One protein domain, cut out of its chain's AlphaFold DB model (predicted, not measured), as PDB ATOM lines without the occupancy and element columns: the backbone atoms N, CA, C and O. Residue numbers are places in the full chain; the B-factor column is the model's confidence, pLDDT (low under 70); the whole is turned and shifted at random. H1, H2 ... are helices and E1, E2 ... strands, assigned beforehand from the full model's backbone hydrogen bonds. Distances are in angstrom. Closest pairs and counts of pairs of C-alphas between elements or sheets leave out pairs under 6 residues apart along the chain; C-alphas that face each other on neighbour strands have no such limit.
ATOM      1  N   SER A  87     202.205 174.268 173.419       85.25
ATOM      2  CA  SER A  87     201.802 173.426 174.551       85.25
ATOM      3  C   SER A  87     202.250 171.966 174.429       85.25
ATOM      4  O   SER A  87     202.466 171.308 175.446       85.25
ATOM      5  N   GLU A  88     202.461 171.462 173.211       87.50
ATOM      6  CA  GLU A  88     202.956 170.097 172.981       87.50
ATOM      7  C   GLU A  88     204.424 169.902 173.369       87.50
ATOM      8  O   GLU A  88     204.845 168.792 173.702       87.50
ATOM      9  N   ASN A  89     205.198 170.987 173.352       87.94
ATOM     10  CA  ASN A  89     206.630 170.981 173.643       87.94
ATOM     11  C   ASN A  89     206.952 171.624 174.998       87.94
ATOM     12  O   ASN A  89     208.125 171.768 175.342       87.94
ATOM     13  N   THR A  90     205.927 171.990 175.768       91.88
ATOM     14  CA  THR A  90     206.071 172.620 177.079       91.88
ATOM     15  C   THR A  90     205.695 171.635 178.177       91.88
ATOM     16  O   THR A  90     204.642 170.993 178.138       91.88
ATOM     17  N   PHE A  91     206.554 171.539 179.188       93.25
ATOM     18  CA  PHE A  91     206.284 170.802 180.416       93.25
ATOM     19  C   PHE A  91     206.033 171.790 181.549       93.25
ATOM     20  O   PHE A  91     206.797 172.734 181.730       93.25
ATOM     21  N   PHE A  92     204.966 171.555 182.303       91.75
ATOM     22  CA  PHE A  92     204.689 172.221 183.562       91.75
ATOM     23  C   PHE A  92     205.279 171.387 184.697       91.75
ATOM     24  O   PHE A  92     205.073 170.168 184.756       91.75
ATOM     25  N   LEU A  93     206.062 172.046 185.546       91.56
ATOM     26  CA  LEU A  93     206.689 171.458 186.718       91.56
ATOM     27  C   LEU A  93     206.050 172.103 187.940       91.56
ATOM     28  O   LEU A  93     206.090 173.323 188.066       91.56
ATOM     29  N   ASP A  94     205.511 171.283 188.831       90.38
ATOM     30  CA  ASP A  94     204.846 171.747 190.045       90.38
ATOM     31  C   ASP A  94     205.311 170.948 191.262       90.38
ATOM     32  O   ASP A  94     205.742 169.798 191.155       90.38
ATOM     33  N   ARG A  95     205.256 171.577 192.433       89.69
ATOM     34  CA  ARG A  95     205.453 170.921 193.722       89.69
ATOM     35  C   ARG A  95     204.677 171.679 194.797       89.69
ATOM     36  O   ARG A  95     204.805 172.895 194.912       89.69
ATOM     37  N   LYS A  96     203.981 170.958 195.677       86.44
ATOM     38  CA  LYS A  96     203.228 171.589 196.779       86.44
ATOM     39  C   LYS A  96     204.136 172.120 197.880       86.44
ATOM     40  O   LYS A  96     203.826 173.099 198.551       86.44
ATOM     41  N   SER A  97     205.280 171.471 198.096       88.38
ATOM     42  CA  SER A  97     206.264 171.916 199.082       88.38
ATOM     43  C   SER A  97     207.677 171.457 198.732       88.38
ATOM     44  O   SER A  97     207.902 170.692 197.798       88.38
ATOM     45  N   HIS A  98     208.659 171.917 199.510       85.81
ATOM     46  CA  HIS A  98     210.047 171.461 199.401       85.81
ATOM     47  C   HIS A  98     210.274 170.030 199.914       85.81
ATOM     48  O   HIS A  98     211.361 169.495 199.710       85.81
ATOM     49  N   LEU A  99     209.280 169.443 200.588       92.50
ATOM     50  CA  LEU A  99     209.323 168.080 201.125       92.50
ATOM     51  C   LEU A  99     208.693 167.058 200.173       92.50
ATOM     52  O   LEU A  99     208.857 165.857 200.371       92.50
ATOM     53  N   GLU A 100     207.976 167.525 199.151       92.88
ATOM     54  CA  GLU A 100     207.288 166.682 198.182       92.88
ATOM     55  C   GLU A 100     208.040 166.644 196.842       92.88
ATOM     56  O   GLU A 100     208.724 167.610 196.483       92.88
ATOM     57  N   PRO A 101     207.959 165.527 196.096       91.88
ATOM     58  CA  PRO A 101     208.612 165.414 194.800       91.88
ATOM     59  C   PRO A 101     207.982 166.367 193.776       91.88
ATOM     60  O   PRO A 101     206.771 166.572 193.765       91.88
ATOM     61  N   THR A 102     208.801 166.901 192.868       92.38
ATOM     62  CA  THR A 102     208.308 167.677 191.725       92.38
ATOM     63  C   THR A 102     207.533 166.774 190.770       92.38
ATOM     64  O   THR A 102     208.066 165.783 190.263       92.38
ATOM     65  N   LEU A 103     206.288 167.143 190.499       93.31
ATOM     66  CA  LEU A 103     205.447 166.541 189.479       93.31
ATOM     67  C   LEU A 103     205.714 167.224 188.138       93.31
ATOM     68  O   LEU A 103     205.944 168.430 188.066       93.31
ATOM     69  N   ILE A 104     205.700 166.437 187.065       93.00
ATOM     70  CA  ILE A 104     205.943 166.925 185.707       93.00
ATOM     71  C   ILE A 104     204.785 166.480 184.832       93.00
ATOM     72  O   ILE A 104     204.490 165.286 184.736       93.00
ATOM     73  N   LYS A 105     204.152 167.430 184.146       92.25
ATOM     74  CA  LYS A 105     203.079 167.144 183.195       92.25
ATOM     75  C   LYS A 105     203.265 167.962 181.931       92.25
ATOM     76  O   LYS A 105     203.680 169.114 181.976       92.25
ATOM     77  N   ARG A 106     202.968 167.371 180.774       91.88
ATOM     78  CA  ARG A 106     202.941 168.131 179.520       91.88
ATOM     79  C   ARG A 106     201.770 169.104 179.546       91.88
ATOM     80  O   ARG A 106     200.674 168.725 179.955       91.88
ATOM     81  N   LEU A 107     201.999 170.321 179.068       89.75
ATOM     82  CA  LEU A 107     200.999 171.375 179.079       89.75
ATOM     83  C   LEU A 107     199.771 171.024 178.225       89.75
ATOM     84  O   LEU A 107     198.653 171.290 178.645       89.75
ATOM     85  N   SER A 108     199.942 170.331 177.094       89.88
ATOM     86  CA  SER A 108     198.812 169.831 176.291       89.88
ATOM     87  C   SER A 108     197.927 168.793 176.999       89.88
ATOM     88  O   SER A 108     196.775 168.607 176.619       89.88
ATOM     89  N   ASN A 109     198.423 168.149 178.061       89.19
ATOM     90  CA  ASN A 109     197.654 167.191 178.863       89.19
ATOM     91  C   ASN A 109     196.967 167.843 180.076       89.19
ATOM     92  O   ASN A 109     196.311 167.147 180.861       89.19
ATOM     93  N   LEU A 110     197.165 169.145 180.289       86.12
ATOM     94  CA  LEU A 110     196.478 169.901 181.327       86.12
ATOM     95  C   LEU A 110     195.116 170.358 180.812       86.12
ATOM     96  O   LEU A 110     194.985 170.848 179.694       86.12
ATOM     97  N   ARG A 111     194.089 170.181 181.645       80.69
ATOM     98  CA  ARG A 111     192.794 170.817 181.415       80.69
ATOM     99  C   ARG A 111     192.924 172.239 181.934       80.69
ATOM    100  O   ARG A 111     193.118 172.421 183.130       80.69
ATOM    101  N   LEU A 112     192.912 173.202 181.024       80.50
ATOM    102  CA  LEU A 112     192.994 174.620 181.345       80.50
ATOM    103  C   LEU A 112     191.596 175.214 181.194       80.50
ATOM    104  O   LEU A 112     191.067 175.260 180.083       80.50
ATOM    105  N   ASP A 113     191.018 175.664 182.302       72.12
ATOM    106  CA  ASP A 113     189.777 176.434 182.305       72.12
ATOM    107  C   ASP A 113     190.138 177.930 182.252       72.12
ATOM    108  O   ASP A 113     190.111 178.622 183.264       72.12
ATOM    109  N   GLY A 114     190.546 178.428 181.076       80.00
ATOM    110  CA  GLY A 114     190.875 179.849 180.867       80.00
ATOM    111  C   GLY A 114     192.242 180.117 180.227       80.00
ATOM    112  O   GLY A 114     192.794 179.268 179.522       80.00
ATOM    113  N   ASP A 115     192.769 181.333 180.423       87.44
ATOM    114  CA  ASP A 115     194.099 181.720 179.939       87.44
ATOM    115  C   ASP A 115     195.191 181.159 180.857       87.44
ATOM    116  O   ASP A 115     195.239 181.446 182.049       87.44
ATOM    117  N   LEU A 116     196.113 180.389 180.272       87.06
ATOM    118  CA  LEU A 116     197.211 179.740 180.990       87.06
ATOM    119  C   LEU A 116     198.013 180.697 181.877       87.06
ATOM    120  O   LEU A 116     198.416 180.326 182.975       87.06
ATOM    121  N   ILE A 117     198.315 181.895 181.378       89.12
ATOM    122  CA  ILE A 117     199.158 182.835 182.114       89.12
ATOM    123  C   ILE A 117     198.400 183.388 183.309       89.12
ATOM    124  O   ILE A 117     198.989 183.520 184.374       89.12
ATOM    125  N   GLU A 118     197.115 183.691 183.145       88.25
ATOM    126  CA  GLU A 118     196.267 184.121 184.253       88.25
ATOM    127  C   GLU A 118     196.229 183.050 185.349       88.25
ATOM    128  O   GLU A 118     196.572 183.341 186.492       88.25
ATOM    129  N   THR A 119     195.964 181.790 184.985       87.31
ATOM    130  CA  THR A 119     195.963 180.665 185.934       87.31
ATOM    131  C   THR A 119     197.324 180.483 186.624       87.31
ATOM    132  O   THR A 119     197.378 180.237 187.826       87.31
ATOM    133  N   LEU A 120     198.438 180.643 185.895       86.06
ATOM    134  CA  LEU A 120     199.793 180.569 186.459       86.06
ATOM    135  C   LEU A 120     200.098 181.715 187.434       86.06
ATOM    136  O   LEU A 120     200.727 181.482 188.461       86.06
ATOM    137  N   ILE A 121     199.674 182.944 187.121       84.44
ATOM    138  CA  ILE A 121     199.890 184.119 187.982       84.44
ATOM    139  C   ILE A 121     199.037 184.022 189.251       84.44
ATOM    140  O   ILE A 121     199.514 184.370 190.331       84.44
ATOM    141  N   CYS A 122     197.797 183.544 189.128       85.44
ATOM    142  CA  CYS A 122     196.893 183.335 190.257       85.44
ATOM    143  C   CYS A 122     197.308 182.150 191.144       85.44
ATOM    144  O   CYS A 122     196.918 182.105 192.307       85.44
ATOM    145  N   GLY A 123     198.140 181.237 190.630       80.12
ATOM    146  CA  GLY A 123     198.531 180.017 191.339       80.12
ATOM    147  C   GLY A 123     197.448 178.938 191.325       80.12
ATOM    148  O   GLY A 123     197.522 177.996 192.103       80.12
ATOM    149  N   ASP A 124     196.467 179.051 190.428       83.19
ATOM    150  CA  ASP A 124     195.316 178.144 190.336       83.19
ATOM    151  C   ASP A 124     195.635 176.855 189.548       83.19
ATOM    152  O   ASP A 124     194.772 176.000 189.342       83.19
ATOM    153  N   LEU A 125     196.875 176.717 189.062       81.44
ATOM    154  CA  LEU A 125     197.343 175.557 188.308       81.44
ATOM    155  C   LEU A 125     198.136 174.616 189.224       81.44
ATOM    156  O   LEU A 125     199.322 174.835 189.451       81.44
ATOM    157  N   GLU A 126     197.497 173.546 189.698       77.25
ATOM    158  CA  GLU A 126     198.117 172.534 190.570       77.25
ATOM    159  C   GLU A 126     198.137 171.140 189.913       77.25
ATOM    160  O   GLU A 126     197.224 170.776 189.157       77.25
ATOM    161  N   LEU A 127     199.187 170.354 190.198       78.56
ATOM    162  CA  LEU A 127     199.321 168.941 189.794       78.56
ATOM    163  C   LEU A 127     198.960 167.933 190.896       78.56
ATOM    164  O   LEU A 127     199.217 168.167 192.102       78.56
TER     165      LEU A 127
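This is residues 87 to 127 of the 127 residues of the protein "AAA domain" of Candidatus Electrothrix marina (UniProt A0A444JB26). This is a domain with little regular structure: a small two-stranded hairpin, E1 and E2, with one short helix, H1, set off from it and the tail after H1 folding back toward the hairpin. Residues 118 to 123 stick out. The printed part has 41 residues, with E1, E2 and H1 in chain order; the class is mixed, and only 15 residues are in named elements. It is only just compact, close to loose, with a radius of gyration of the C-alphas of 10.5 A, and only just flat, spanning 29 by 22 by 12 A.

E1, residues 91 to 94, begins at C-alpha 91 (206.284, 170.802, 180.416) and is 9.8 A long. E2, residues 103 to 106, is 10.4 A long. H1, residues 116 to 122, is 9.9 A long and ends at C-alpha 122 (196.893, 183.335, 190.257).

E1 and E2 form an antiparallel hairpin at 155 degrees. N 92 and O 105 are within hydrogen-bond range at 2.8 A. E1 and H1 are apart. In H1 every O i to N i+4 pair is within hydrogen-bond range.

The C-alphas of Leu 99 and Gly 114, the two farthest apart, are 29.8 A apart. The printed part has no cut, both links are short, and no printed residue is under 70 in pLDDT.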